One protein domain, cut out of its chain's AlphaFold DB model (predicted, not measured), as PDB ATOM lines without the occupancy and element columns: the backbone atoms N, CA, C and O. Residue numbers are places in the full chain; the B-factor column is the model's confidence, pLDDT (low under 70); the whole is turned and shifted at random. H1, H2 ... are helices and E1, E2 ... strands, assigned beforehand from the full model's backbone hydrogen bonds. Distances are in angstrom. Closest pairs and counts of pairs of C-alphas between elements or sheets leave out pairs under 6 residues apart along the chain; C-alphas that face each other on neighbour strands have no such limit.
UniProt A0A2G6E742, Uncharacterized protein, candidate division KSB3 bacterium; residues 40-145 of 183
ATOM      1  N   PRO A  40      10.770  26.642 -20.625       85.31
ATOM      2  CA  PRO A  40      10.344  26.105 -19.344       85.31
ATOM      3  C   PRO A  40      11.311  25.022 -18.865       85.31
ATOM      4  O   PRO A  40      11.672  24.116 -19.619       85.31
ATOM      5  N   MET A  41      11.698  25.091 -17.598       83.88
ATOM      6  CA  MET A  41      12.703  24.214 -17.012       83.88
ATOM      7  C   MET A  41      12.049  23.214 -16.064       83.88
ATOM      8  O   MET A  41      11.275  23.600 -15.193       83.88
ATOM      9  N   SER A  42      12.396  21.935 -16.196       87.06
ATOM     10  CA  SER A  42      12.138  20.952 -15.143       87.06
ATOM     11  C   SER A  42      13.120  21.179 -13.997       87.06
ATOM     12  O   SER A  42      14.332  21.096 -14.201       87.06
ATOM     13  N   VAL A  43      12.596  21.453 -12.810       86.94
ATOM     14  CA  VAL A  43      13.359  21.686 -11.588       86.94
ATOM     15  C   VAL A  43      12.966  20.670 -10.532       86.94
ATOM     16  O   VAL A  43      11.793  20.313 -10.399       86.94
ATOM     17  N   LYS A  44      13.960  20.236  -9.762       90.62
ATOM     18  CA  LYS A  44      13.757  19.516  -8.513       90.62
ATOM     19  C   LYS A  44      14.383  20.343  -7.398       90.62
ATOM     20  O   LYS A  44      15.592  20.564  -7.404       90.62
ATOM     21  N   LEU A  45      13.559  20.844  -6.488       89.81
ATOM     22  CA  LEU A  45      13.989  21.689  -5.380       89.81
ATOM     23  C   LEU A  45      13.885  20.899  -4.086       89.81
ATOM     24  O   LEU A  45      12.845  20.306  -3.809       89.81
ATOM     25  N   ILE A  46      14.945  20.924  -3.290       91.31
ATOM     26  CA  ILE A  46      14.937  20.397  -1.930       91.31
ATOM     27  C   ILE A  46      15.022  21.598  -0.995       91.31
ATOM     28  O   ILE A  46      16.026  22.313  -0.962       91.31
ATOM     29  N   LEU A  47      13.938  21.845  -0.271       90.88
ATOM     30  CA  LEU A  47      13.793  22.969   0.643       90.88
ATOM     31  C   LEU A  47      13.817  22.463   2.075       90.88
ATOM     32  O   LEU A  47      13.071  21.550   2.412       90.88
ATOM     33  N   ARG A  48      14.595  23.111   2.936       88.62
ATOM     34  CA  ARG A  48      14.434  22.975   4.384       88.62
ATOM     35  C   ARG A  48      13.767  24.231   4.912       88.62
ATOM     36  O   ARG A  48      14.335  25.318   4.765       88.62
ATOM     37  N   THR A  49      12.582  24.072   5.492       86.12
ATOM     38  CA  THR A  49      11.795  25.175   6.038       86.12
ATOM     39  C   THR A  49      11.486  24.983   7.508       86.12
ATOM     40  O   THR A  49      11.262  23.857   7.940       86.12
ATOM     41  N   GLU A  50      11.393  26.077   8.249       84.12
ATOM     42  CA  GLU A  50      10.862  26.082   9.613       84.12
ATOM     43  C   GLU A  50       9.364  26.404   9.569       84.12
ATOM     44  O   GLU A  50       8.972  27.448   9.035       84.12
ATOM     45  N   LEU A  51       8.518  25.492  10.061       82.00
ATOM     46  CA  LEU A  51       7.078  25.725  10.112       82.00
ATOM     47  C   LEU A  51       6.694  26.486  11.386       82.00
ATOM     48  O   LEU A  51       7.134  26.126  12.478       82.00
ATOM     49  N   PRO A  52       5.801  27.486  11.278       76.12
ATOM     50  CA  PRO A  52       5.127  28.049  12.439       76.12
ATOM     51  C   PRO A  52       4.356  26.963  13.201       76.12
ATOM     52  O   PRO A  52       3.733  26.105  12.581       76.12
ATOM     53  N   GLN A  53       4.299  27.059  14.532       71.12
ATOM     54  CA  GLN A  53       3.584  26.103  15.401       71.12
ATOM     55  C   GLN A  53       2.094  25.917  15.055       71.12
ATOM     56  O   GLN A  53       1.503  24.901  15.407       71.12
ATOM     57  N   HIS A  54       1.485  26.880  14.358       72.44
ATOM     58  CA  HIS A  54       0.076  26.848  13.950       72.44
ATOM     59  C   HIS A  54      -0.134  26.541  12.460       72.44
ATOM     60  O   HIS A  54      -1.267  26.570  11.989       72.44
ATOM     61  N   ALA A  55       0.931  26.298  11.694       74.94
ATOM     62  CA  ALA A  55       0.814  26.041  10.265       74.94
ATOM     63  C   ALA A  55       0.526  24.560   9.996       74.94
ATOM     64  O   ALA A  55       1.312  23.680  10.345       74.94
ATOM     65  N   GLU A  56      -0.580  24.281   9.309       81.44
ATOM     66  CA  GLU A  56      -0.879  22.934   8.839       81.44
ATOM     67  C   GLU A  56       0.001  22.571   7.636       81.44
ATOM     68  O   GLU A  56       0.028  23.270   6.620       81.44
ATOM     69  N   ILE A  57       0.679  21.421   7.713       80.62
ATOM     70  CA  ILE A  57       1.542  20.893   6.642       80.62
ATOM     71  C   ILE A  57       0.776  20.794   5.310       80.62
ATOM     72  O   ILE A  57       1.335  21.076   4.252       80.62
ATOM     73  N   GLN A  58      -0.512  20.433   5.333       82.50
ATOM     74  CA  GLN A  58      -1.326  20.326   4.117       82.50
ATOM     75  C   GLN A  58      -1.569  21.685   3.451       82.50
ATOM     76  O   GLN A  58      -1.419  21.795   2.232       82.50
ATOM     77  N   ALA A  59      -1.871  22.721   4.236       83.75
ATOM     78  CA  ALA A  59      -2.040  24.080   3.734       83.75
ATOM     79  C   ALA A  59      -0.741  24.581   3.082       83.75
ATOM     80  O   ALA A  59      -0.752  24.984   1.918       83.75
ATOM     81  N   VAL A  60       0.393  24.429   3.775       84.12
ATOM     82  CA  VAL A  60       1.720  24.807   3.255       84.12
ATOM     83  C   VAL A  60       2.055  24.036   1.974       84.12
ATOM     84  O   VAL A  60       2.500  24.626   0.991       84.12
ATOM     85  N   SER A  61       1.775  22.732   1.939       84.25
ATOM     86  CA  SER A  61       1.968  21.900   0.746       84.25
ATOM     87  C   SER A  61       1.159  22.422  -0.444       84.25
ATOM     88  O   SER A  61       1.700  22.556  -1.540       84.25
ATOM     89  N   SER A  62      -0.112  22.784  -0.239       85.19
ATOM     90  CA  SER A  62      -0.974  23.316  -1.303       85.19
ATOM     91  C   SER A  62      -0.478  24.656  -1.868       85.19
ATOM     92  O   SER A  62      -0.490  24.865  -3.083       85.19
ATOM     93  N   GLU A  63       0.040  25.543  -1.015       85.69
ATOM     94  CA  GLU A  63       0.624  26.814  -1.452       85.69
ATOM     95  C   GLU A  63       1.907  26.588  -2.257       85.69
ATOM     96  O   GLU A  63       2.096  27.173  -3.331       85.69
ATOM     97  N   MET A  64       2.746  25.661  -1.793       85.56
ATOM     98  CA  MET A  64       3.964  25.262  -2.486       85.56
ATOM     99  C   MET A  64       3.674  24.600  -3.843       85.56
ATOM    100  O   MET A  64       4.389  24.874  -4.807       85.56
ATOM    101  N   GLN A  65       2.604  23.802  -3.971       85.94
ATOM    102  CA  GLN A  65       2.157  23.233  -5.256       85.94
ATOM    103  C   GLN A  65       1.823  24.325  -6.281       85.94
ATOM    104  O   GLN A  65       2.085  24.160  -7.476       85.94
ATOM    105  N   ALA A  66       1.281  25.454  -5.814       85.44
ATOM    106  CA  ALA A  66       0.996  26.634  -6.625       85.44
ATOM    107  C   ALA A  66       2.236  27.517  -6.890       85.44
ATOM    108  O   ALA A  66       2.124  28.534  -7.574       85.44
ATOM    109  N   GLY A  67       3.413  27.147  -6.371       81.31
ATOM    110  CA  GLY A  67       4.658  27.911  -6.511       81.31
ATOM    111  C   GLY A  67       4.804  29.074  -5.525       81.31
ATOM    112  O   GLY A  67       5.734  29.871  -5.647       81.31
ATOM    113  N   ARG A  68       3.911  29.182  -4.532       84.12
ATOM    114  CA  ARG A  68       4.000  30.189  -3.469       84.12
ATOM    115  C   ARG A  68       4.862  29.626  -2.346       84.12
ATOM    116  O   ARG A  68       4.438  28.743  -1.613       84.12
ATOM    117  N   ILE A  69       6.099  30.109  -2.242       81.88
ATOM    118  CA  ILE A  69       7.056  29.661  -1.226       81.88
ATOM    119  C   ILE A  69       7.435  30.871  -0.373       81.88
ATOM    120  O   ILE A  69       8.031  31.819  -0.885       81.88
ATOM    121  N   ALA A  70       7.096  30.841   0.918       78.50
ATOM    122  CA  ALA A  70       7.430  31.901   1.866       78.50
ATOM    123  C   ALA A  70       8.956  31.935   2.121       78.50
ATOM    124  O   ALA A  70       9.488  31.015   2.744       78.50
ATOM    125  N   PRO A  71       9.693  32.970   1.668       70.31
ATOM    126  CA  PRO A  71      11.157  32.977   1.733       70.31
ATOM    127  C   PRO A  71      11.694  33.038   3.162       70.31
ATOM    128  O   PRO A  71      12.716  32.430   3.456       70.31
ATOM    129  N   SER A  72      10.971  33.721   4.057       69.12
ATOM    130  CA  SER A  72      11.317  33.883   5.475       69.12
ATOM    131  C   SER A  72      11.464  32.562   6.227       69.12
ATOM    132  O   SER A  72      12.095  32.531   7.277       69.12
ATOM    133  N   GLN A  73      10.906  31.478   5.691       73.75
ATOM    134  CA  GLN A  73      10.959  30.151   6.290       73.75
ATOM    135  C   GLN A  73      12.069  29.281   5.689       73.75
ATOM    136  O   GLN A  73      12.378  28.239   6.255       73.75
ATOM    137  N   ILE A  74      12.682  29.664   4.559       82.56
ATOM    138  CA  ILE A  74      13.656  28.831   3.837       82.56
ATOM    139  C   ILE A  74      15.049  28.980   4.459       82.56
ATOM    140  O   ILE A  74      15.747  29.970   4.234       82.56
ATOM    141  N   ARG A  75      15.515  27.940   5.158       83.44
ATOM    142  CA  ARG A  75      16.892  27.875   5.678       83.44
ATOM    143  C   ARG A  75      17.885  27.507   4.581       83.44
ATOM    144  O   ARG A  75      18.906  28.169   4.392       83.44
ATOM    145  N   THR A  76      17.565  26.456   3.829       87.50
ATOM    146  CA  THR A  76      18.380  25.997   2.699       87.50
ATOM    147  C   THR A  76      17.508  25.619   1.517       87.50
ATOM    148  O   THR A  76      16.477  24.972   1.696       87.50
ATOM    149  N   LEU A  77      17.974  25.955   0.320       89.31
ATOM    150  CA  LEU A  77      17.356  25.584  -0.945       89.31
ATOM    151  C   LEU A  77      18.416  24.954  -1.846       89.31
ATOM    152  O   LEU A  77      19.361  25.628  -2.247       89.31
ATOM    153  N   ASP A  78      18.266  23.670  -2.145       91.06
ATOM    154  CA  ASP A  78      19.076  22.973  -3.141       91.06
ATOM    155  C   ASP A  78      18.277  22.800  -4.432       91.06
ATOM    156  O   ASP A  78      17.103  22.427  -4.413       91.06
ATOM    157  N   ILE A  79      18.916  23.112  -5.553       89.56
ATOM    158  CA  ILE A  79      18.310  23.128  -6.878       89.56
ATOM    159  C   ILE A  79      19.025  22.100  -7.726       89.56
ATOM    160  O   ILE A  79      20.220  22.221  -8.003       89.56
ATOM    161  N   GLN A  80      18.260  21.118  -8.176       88.75
ATOM    162  CA  GLN A  80      18.698  20.090  -9.095       88.75
ATOM    163  C   GLN A  80      18.000  20.291 -10.436       88.75
ATOM    164  O   GLN A  80      16.837  20.705 -10.503       88.75
ATOM    165  N   TYR A  81      18.725  19.968 -11.504       85.12
ATOM    166  CA  TYR A  81      18.282  20.137 -12.881       85.12
ATOM    167  C   TYR A  81      18.165  18.763 -13.558       85.12
ATOM    168  O   TYR A  81      19.108  18.323 -14.209       85.12
ATOM    169  N   PRO A  82      17.025  18.054 -13.431       81.50
ATOM    170  CA  PRO A  82      16.881  16.689 -13.943       81.50
ATOM    171  C   PRO A  82      17.127  16.549 -15.450       81.50
ATOM    172  O   PRO A  82      17.607  15.517 -15.900       81.50
ATOM    173  N   MET A  83      16.813  17.588 -16.236       76.62
ATOM    174  CA  MET A  83      17.067  17.586 -17.686       76.62
ATOM    175  C   MET A  83      18.541  17.826 -18.043       76.62
ATOM    176  O   MET A  83      18.915  17.654 -19.197       76.62
ATOM    177  N   PHE A  84      19.370  18.206 -17.070       77.12
ATOM    178  CA  PHE A  84      20.777  18.556 -17.248       77.12
ATOM    179  C   PHE A  84      21.635  17.797 -16.228       77.12
ATOM    180  O   PHE A  84      22.129  18.404 -15.279       77.12
ATOM    181  N   PRO A  85      21.842  16.476 -16.394       68.62
ATOM    182  CA  PRO A  85      22.554  15.659 -15.405       68.62
ATOM    183  C   PRO A  85      24.007  16.106 -15.184       68.62
ATOM    184  O   PRO A  85      24.564  15.897 -14.112       68.62
ATOM    185  N   ASN A  86      24.606  16.763 -16.180       73.75
ATOM    186  CA  ASN A  86      25.964  17.304 -16.097       73.75
ATOM    187  C   ASN A  86      26.031  18.650 -15.354       73.75
ATOM    188  O   ASN A  86      27.120  19.122 -15.024       73.75
ATOM    189  N   MET A  87      24.885  19.288 -15.097       80.62
ATOM    190  CA  MET A  87      24.832  20.563 -14.402       80.62
ATOM    191  C   MET A  87      24.887  20.341 -12.891       80.62
ATOM    192  O   MET A  87      24.090  19.599 -12.318       80.62
ATOM    193  N   ARG A  88      25.828  21.017 -12.227       82.19
ATOM    194  CA  ARG A  88      25.981  20.921 -10.771       82.19
ATOM    195  C   ARG A  88      24.748  21.467 -10.060       82.19
ATOM    196  O   ARG A  88      24.207  22.509 -10.447       82.19
ATOM    197  N   SER A  89      24.348  20.792  -8.984       85.94
ATOM    198  CA  SER A  89      23.316  21.320  -8.101       85.94
ATOM    199  C   SER A  89      23.777  22.638  -7.486       85.94
ATOM    200  O   SER A  89      24.969  22.872  -7.260       85.94
ATOM    201  N   THR A  90      22.832  23.552  -7.286       86.81
ATOM    202  CA  THR A  90      23.127  24.859  -6.700       86.81
ATOM    203  C   THR A  90      22.418  24.985  -5.369       86.81
ATOM    204  O   THR A  90      21.191  24.970  -5.317       86.81
ATOM    205  N   ARG A  91      23.204  25.173  -4.308       88.88
ATOM    206  CA  ARG A  91      22.692  25.375  -2.958       88.88
ATOM    207  C   ARG A  91      22.692  26.853  -2.590       88.88
ATOM    208  O   ARG A  91      23.713  27.525  -2.704       88.88
ATOM    209  N   PHE A  92      21.557  27.327  -2.098       86.94
ATOM    210  CA  PHE A  92      21.376  28.657  -1.537       86.94
ATOM    211  C   PHE A  92      21.068  28.563  -0.044       86.94
ATOM    212  O   PHE A  92      20.318  27.691   0.400       86.94
ATOM    213  N   THR A  93      21.646  29.486   0.716       85.06
ATOM    214  CA  THR A  93      21.319  29.758   2.121       85.06
ATOM    215  C   THR A  93      20.851  31.208   2.228       85.06
ATOM    216  O   THR A  93      21.203  32.016   1.366       85.06
ATOM    217  N   GLU A  94      20.071  31.538   3.261       81.62
ATOM    218  CA  GLU A  94      19.565  32.907   3.499       81.62
ATOM    219  C   GLU A  94      18.784  33.467   2.292       81.62
ATOM    220  O   GLU A  94      19.122  34.501   1.701       81.62
ATOM    221  N   VAL A  95      17.745  32.739   1.881       85.19
ATOM    222  CA  VAL A  95      16.891  33.130   0.754       85.19
ATOM    223  C   VAL A  95      15.908  34.204   1.217       85.19
ATOM    224  O   VAL A  95      15.015  33.938   2.009       85.19
ATOM    225  N   SER A  96      16.035  35.423   0.697       83.31
ATOM    226  CA  SER A  96      15.121  36.530   1.012       83.31
ATOM    227  C   SER A  96      13.950  36.636   0.039       83.31
ATOM    228  O   SER A  96      12.919  37.228   0.350       83.31
ATOM    229  N   THR A  97      14.075  36.074  -1.163       84.81
ATOM    230  CA  THR A  97      12.969  35.999  -2.125       84.81
ATOM    231  C   THR A  97      13.104  34.749  -2.979       84.81
ATOM    232  O   THR A  97      14.183  34.467  -3.497       84.81
ATOM    233  N   CYS A  98      12.001  34.031  -3.171       86.44
ATOM    234  CA  CYS A  98      11.899  32.909  -4.093       86.44
ATOM    235  C   CYS A  98      10.636  33.106  -4.933       86.44
ATOM    236  O   CYS A  98       9.532  33.118  -4.398       86.44
ATOM    237  N   VAL A  99      10.802  33.315  -6.237       87.62
ATOM    238  CA  VAL A  99       9.692  33.404  -7.189       87.62
ATOM    239  C   VAL A  99       9.780  32.198  -8.100       87.62
ATOM    240  O   VAL A  99      10.705  32.096  -8.909       87.62
ATOM    241  N   LEU A 100       8.813  31.300  -7.963       89.25
ATOM    242  CA  LEU A 100       8.694  30.095  -8.763       89.25
ATOM    243  C   LEU A 100       7.326  30.108  -9.442       89.25
ATOM    244  O   LEU A 100       6.304  29.965  -8.782       89.25
ATOM    245  N   GLU A 101       7.301  30.307 -10.759       89.44
ATOM    246  CA  GLU A 101       6.065  30.287 -11.547       89.44
ATOM    247  C   GLU A 101       5.947  28.930 -12.259       89.44
ATOM    248  O   GLU A 101       6.594  28.723 -13.299       89.44
ATOM    249  N   PRO A 102       5.168  27.978 -11.714       89.56
ATOM    250  CA  PRO A 102       4.947  26.689 -12.352       89.56
ATOM    251  C   PRO A 102       4.230  26.807 -13.704       89.56
ATOM    252  O   PRO A 102       3.334  27.626 -13.883       89.56
ATOM    253  N   VAL A 103       4.570  25.928 -14.652       89.19
ATOM    254  CA  VAL A 103       3.769  25.701 -15.876       89.19
ATOM    255  C   VAL A 103       2.498  24.915 -15.544       89.19
ATOM    256  O   VAL A 103       1.444  25.131 -16.135       89.19
ATOM    257  N   LYS A 104       2.624  23.973 -14.608       89.00
ATOM    258  CA  LYS A 104       1.567  23.150 -14.013       89.00
ATOM    259  C   LYS A 104       1.891  22.974 -12.534       89.00
ATOM    260  O   LYS A 104       3.048  23.156 -12.164       89.00
ATOM    261  N   GLN A 105       0.905  22.577 -11.733       87.88
ATOM    262  CA  GLN A 105       1.100  22.289 -10.309       87.88
ATOM    263  C   GLN A 105       2.364  21.452 -10.070       87.88
ATOM    264  O   GLN A 105       2.619  20.473 -10.776       87.88
ATOM    265  N   LEU A 106       3.167  21.883  -9.100       89.06
ATOM    266  CA  LEU A 106       4.380  21.178  -8.706       89.06
ATOM    267  C   LEU A 106       3.997  19.941  -7.897       89.06
ATOM    268  O   LEU A 106       3.096  19.992  -7.066       89.06
ATOM    269  N   GLY A 107       4.705  18.836  -8.101       89.69
ATOM    270  CA  GLY A 107       4.657  17.716  -7.175       89.69
ATOM    271  C   GLY A 107       5.353  18.114  -5.881       89.69
ATOM    272  O   GLY A 107       6.523  18.490  -5.912       89.69
ATOM    273  N   VAL A 108       4.647  18.032  -4.755       90.56
ATOM    274  CA  VAL A 108       5.191  18.332  -3.424       90.56
ATOM    275  C   VAL A 108       5.222  17.061  -2.603       90.56
ATOM    276  O   VAL A 108       4.215  16.364  -2.486       90.56
ATOM    277  N   LYS A 109       6.386  16.752  -2.038       90.94
ATOM    278  CA  LYS A 109       6.583  15.626  -1.126       90.94
ATOM    279  C   LYS A 109       7.268  16.115   0.141       90.94
ATOM    280  O   LYS A 109       8.245  16.853   0.067       90.94
ATOM    281  N   VAL A 110       6.773  15.674   1.289       89.75
ATOM    282  CA  VAL A 110       7.463  15.829   2.572       89.75
ATOM    283  C   VAL A 110       8.450  14.673   2.690       89.75
ATOM    284  O   VAL A 110       8.043  13.517   2.620       89.75
ATOM    285  N   LEU A 111       9.741  14.980   2.795       89.25
ATOM    286  CA  LEU A 111      10.794  13.976   2.951       89.25
ATOM    287  C   LEU A 111      11.054  13.658   4.423       89.25
ATOM    288  O   LEU A 111      11.256  12.503   4.779       89.25
ATOM    289  N   GLU A 112      11.058  14.686   5.267       89.19
ATOM    290  CA  GLU A 112      11.379  14.577   6.687       89.19
ATOM    291  C   GLU A 112      10.636  15.674   7.452       89.19
ATOM    292  O   GLU A 112      10.501  16.793   6.956       89.19
ATOM    293  N   HIS A 113      10.168  15.360   8.658       86.69
ATOM    294  CA  HIS A 113       9.585  16.325   9.583       86.69
ATOM    295  C   HIS A 113      10.177  16.088  10.969       86.69
ATOM    296  O   HIS A 113       9.990  15.023  11.554       86.69
ATOM    297  N   ASN A 114      10.899  17.082  11.481       85.00
ATOM    298  CA  ASN A 114      11.446  17.063  12.827       85.00
ATOM    299  C   ASN A 114      10.568  17.915  13.747       85.00
ATOM    300  O   ASN A 114      10.681  19.141  13.777       85.00
ATOM    301  N   SER A 115       9.720  17.252  14.532       78.88
ATOM    302  CA  SER A 115       8.799  17.913  15.461       78.88
ATOM    303  C   SER A 115       9.505  18.661  16.600       78.88
ATOM    304  O   SER A 115       8.914  19.564  17.180       78.88
ATOM    305  N   ALA A 116      10.756  18.318  16.938       81.06
ATOM    306  CA  ALA A 116      11.494  19.001  18.004       81.06
ATOM    307  C   ALA A 116      12.005  20.379  17.554       81.06
ATOM    308  O   ALA A 116      12.001  21.330  18.331       81.06
ATOM    309  N   THR A 117      12.421  20.497  16.290       80.38
ATOM    310  CA  THR A 117      12.937  21.745  15.704       80.38
ATOM    311  C   THR A 117      11.922  22.463  14.817       80.38
ATOM    312  O   THR A 117      12.233  23.532  14.303       80.38
ATOM    313  N   HIS A 118      10.725  21.892  14.637       82.38
ATOM    314  CA  HIS A 118       9.693  22.353  13.697       82.38
ATOM    315  C   HIS A 118      10.220  22.513  12.260       82.38
ATOM    316  O   HIS A 118       9.700  23.293  11.461       82.38
ATOM    317  N   GLU A 119      11.271  21.767  11.912       85.88
ATOM    318  CA  GLU A 119      11.853  21.789  10.577       85.88
ATOM    319  C   GLU A 119      11.212  20.719   9.699       85.88
ATOM    320  O   GLU A 119      11.090  19.554  10.084       85.88
ATOM    321  N   VAL A 120      10.862  21.102   8.475       88.00
ATOM    322  CA  VAL A 120      10.384  20.186   7.441       88.00
ATOM    323  C   VAL A 120      11.278  20.270   6.218       88.00
ATOM    324  O   VAL A 120      11.637  21.350   5.738       88.00
ATOM    325  N   LEU A 121      11.637  19.095   5.709       90.94
ATOM    326  CA  LEU A 121      12.317  18.927   4.441       90.94
ATOM    327  C   LEU A 121      11.280  18.623   3.357       90.94
ATOM    328  O   LEU A 121      10.624  17.582   3.380       90.94
ATOM    329  N   TRP A 122      11.163  19.520   2.388       91.06
ATOM    330  CA  TRP A 122      10.266  19.397   1.247       91.06
ATOM    331  C   TRP A 122      11.043  19.079  -0.021       91.06
ATOM    332  O   TRP A 122      12.127  19.613  -0.257       91.06
ATOM    333  N   GLN A 123      10.439  18.272  -0.883       93.19
ATOM    334  CA  GLN A 123      10.846  18.094  -2.264       93.19
ATOM    335  C   GLN A 123       9.748  18.633  -3.180       93.19
ATOM    336  O   GLN A 123       8.626  18.129  -3.176       93.19
ATOM    337  N   LEU A 124      10.100  19.627  -3.988       91.69
ATOM    338  CA  LEU A 124       9.285  20.142  -5.084       91.69
ATOM    339  C   LEU A 124       9.828  19.602  -6.395       91.69
ATOM    340  O   LEU A 124      11.030  19.678  -6.644       91.69
ATOM    341  N   GLU A 125       8.959  19.114  -7.263       92.88
ATOM    342  CA  GLU A 125       9.351  18.634  -8.581       92.88
ATOM    343  C   GLU A 125       8.332  19.064  -9.630       92.88
ATOM    344  O   GLU A 125       7.129  18.872  -9.471       92.88
ATOM    345  N   GLY A 126       8.803  19.657 -10.722       90.31
ATOM    346  CA  GLY A 126       7.919  20.035 -11.815       90.31
ATOM    347  C   GLY A 126       8.572  20.974 -12.810       90.31
ATOM    348  O   GLY A 126       9.778  21.205 -12.783       90.31
ATOM    349  N   ARG A 127       7.761  21.514 -13.723       90.69
ATOM    350  CA  ARG A 127       8.215  22.485 -14.724       90.69
ATOM    351  C   ARG A 127       7.877  23.902 -14.295       90.69
ATOM    352  O   ARG A 127       6.715  24.196 -14.034       90.69
ATOM    353  N   ALA A 128       8.870  24.781 -14.315       88.94
ATOM    354  CA  ALA A 128       8.727  26.200 -14.035       88.94
ATOM    355  C   ALA A 128       8.988  27.032 -15.295       88.94
ATOM    356  O   ALA A 128       9.953  26.801 -16.026       88.94
ATOM    357  N   ARG A 129       8.120  28.013 -15.551       87.69
ATOM    358  CA  ARG A 129       8.305  29.014 -16.611       87.69
ATOM    359  C   ARG A 129       9.279  30.102 -16.171       87.69
ATOM    360  O   ARG A 129      10.028  30.639 -16.984       87.69
ATOM    361  N   ARG A 130       9.261  30.427 -14.881       87.38
ATOM    362  CA  ARG A 130      10.131  31.431 -14.283       87.38
ATOM    363  C   ARG A 130      10.628  30.938 -12.944       87.38
ATOM    364  O   ARG A 130       9.848  30.438 -12.136       87.38
ATOM    365  N   PHE A 131      11.921  31.127 -12.717       88.56
ATOM    366  CA  PHE A 131      12.530  30.846 -11.436       88.56
ATOM    367  C   PHE A 131      13.552  31.927 -11.104       88.56
ATOM    368  O   PHE A 131      14.530  32.116 -11.825       88.56
ATOM    369  N   GLN A 132      13.289  32.686 -10.045       89.31
ATOM    370  CA  GLN A 132      14.165  33.754  -9.580       89.31
ATOM    371  C   GLN A 132      14.370  33.630  -8.083       89.31
ATOM    372  O   GLN A 132      13.418  33.444  -7.326       89.31
ATOM    373  N   ILE A 133      15.617  33.785  -7.659       89.50
ATOM    374  CA  ILE A 133      15.991  33.739  -6.253       89.50
ATOM    375  C   ILE A 133      16.742  35.013  -5.911       89.50
ATOM    376  O   ILE A 133      17.563  35.501  -6.689       89.50
ATOM    377  N   ARG A 134      16.480  35.548  -4.725       87.56
ATOM    378  CA  ARG A 134      17.350  36.515  -4.072       87.56
ATOM    379  C   ARG A 134      17.895  35.875  -2.804       87.56
ATOM    380  O   ARG A 134      17.122  35.478  -1.938       87.56
ATOM    381  N   ALA A 135      19.213  35.766  -2.719       87.00
ATOM    382  CA  ALA A 135      19.915  35.228  -1.560       87.00
ATOM    383  C   ALA A 135      21.141  36.097  -1.286       87.00
ATOM    384  O   ALA A 135      21.821  36.507  -2.230       87.00
ATOM    385  N   LYS A 136      21.399  36.423  -0.014       85.62
ATOM    386  CA  LYS A 136      22.543  37.267   0.398       85.62
ATOM    387  C   LYS A 136      22.658  38.589  -0.383       85.62
ATOM    388  O   LYS A 136      23.736  38.992  -0.803       85.62
ATOM    389  N   GLY A 137      21.521  39.228  -0.666       81.38
ATOM    390  CA  GLY A 137      21.454  40.475  -1.443       81.38
ATOM    391  C   GLY A 137      21.633  40.321  -2.961       81.38
ATOM    392  O   GLY A 137      21.312  41.247  -3.704       81.38
ATOM    393  N   ILE A 138      22.048  39.152  -3.453       85.94
ATOM    394  CA  ILE A 138      22.249  38.893  -4.881       85.94
ATOM    395  C   ILE A 138      20.963  38.331  -5.481       85.94
ATOM    396  O   ILE A 138      20.423  37.327  -5.012       85.94
ATOM    397  N   ARG A 139      20.468  38.970  -6.545       87.44
ATOM    398  CA  ARG A 139      19.370  38.440  -7.363       87.44
ATOM    399  C   ARG A 139      19.948  37.553  -8.459       87.44
ATOM    400  O   ARG A 139      20.740  38.021  -9.269       87.44
ATOM    401  N   LYS A 140      19.496  36.304  -8.520       87.62
ATOM    402  CA  LYS A 140      19.835  35.352  -9.574       87.62
ATOM    403  C   LYS A 140      18.582  34.969 -10.351       87.62
ATOM    404  O   LYS A 140      17.590  34.522  -9.771       87.62
ATOM    405  N   ASP A 141      18.632  35.169 -11.661       87.00
ATOM    406  CA  ASP A 141      17.658  34.593 -12.581       87.00
ATOM    407  C   ASP A 141      18.139  33.193 -12.961       87.00
ATOM    408  O   ASP A 141      19.285  33.020 -13.369       87.00
ATOM    409  N   LEU A 142      17.287  32.197 -12.742       85.75
ATOM    410  CA  LEU A 142      17.574  30.792 -13.019       85.75
ATOM    411  C   LEU A 142      16.785  30.294 -14.225       85.75
ATOM    412  O   LEU A 142      16.614  29.091 -14.403       85.75
ATOM    413  N   ARG A 143      16.259  31.202 -15.050       86.25
ATOM    414  CA  ARG A 143      15.682  30.812 -16.331       86.25
ATOM    415  C   ARG A 143      16.773  30.249 -17.237       86.25
ATOM    416  O   ARG A 143      17.833  30.847 -17.378       86.25
ATOM    417  N   MET A 144      16.463  29.121 -17.867       83.56
ATOM    418  CA  MET A 144      17.314  28.508 -18.879       83.56
ATOM    419  C   MET A 144      16.910  28.969 -20.265       83.56
ATOM    420  O   MET A 144      15.732  29.194 -20.567       83.56
ATOM    421  N   THR A 145      17.917  29.060 -21.111       86.94
ATOM    422  CA  THR A 145      17.778  29.384 -22.520       86.94
ATOM    423  C   THR A 145      17.787  28.108 -23.362       86.94
ATOM    424  O   THR A 145      18.204  27.034 -22.917       86.94
TER     425      THR A 145
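What this domain is: This is residues 40 to 145 of the 183 residues of an uncharacterized protein of candidate division KSB3 bacterium (UniProt A0A2G6E742). One twisted sheet folds over on itself at the bend of the long strand E6: residues 119 to 128 of E6 stand in a wall with E1, E2, E3 and E5, while residues 128 to 135 turn back with E4 and E7 over one face, like a partly closed barrel. The one named helix, H1, covers part of E6. The printed part has 106 residues with one named helix and seven named strands; along the chain H1 comes between E1 and E2, and the class is mostly strand, with the neighbour pairs of the branched sheet antiparallel. It is compact, with a radius of gyration of the C-alphas of 13.2 A and spans of 41 by 29 by 21 A.

Where its parts are: Find C-alpha 119 at (11.853, 21.789, 10.577); from there E6, residues 119 to 135, runs to C-alpha 135 at (19.915, 35.228, -1.560), 19.8 A away. E1 is residues 41 to 50, 26.8 A, from C-alpha 41 at (12.703, 24.214, -17.012). Look next for E2 at 74 to 80, E3 at 90 to 93, E4 at 95 to 102, E5 at 107 to 114, 21.1 A, E7 at 138 to 141, and H1 at 57 to 65, 12.1 A.

How they stand to each other: E6 bends by 137 degrees at residue 128. On one side of it look for E1, N 45 to O 124 at 2.8 A, and E7, N 140 to O 133 at 2.8 A. On the other side are E5, N 109 to O 123 at 2.9 A, and E4, N 99 to O 132 at 2.8 A. E5, E6 and E7 form a meander, each strand the antiparallel neighbour of the one before. E2 lies on one side of E1, N 46 to O 78 at 2.9 A, and E6 on the other side; E2 and E3 form a hairpin, N 77 to O 92 at 2.9 A. H1 is on the sheet, over E6, at a height of 8.5 A, along the strands; every O i to N i+4 pair in it is within hydrogen-bond range. E1 and E4 are apart.

The domain as a whole: The C-alphas farthest apart, of Ala 116 and Thr 145, are 42.3 A apart. The printed part has no cut, and no link is long. Look for pLDDT under 70 at residues 72 and 85.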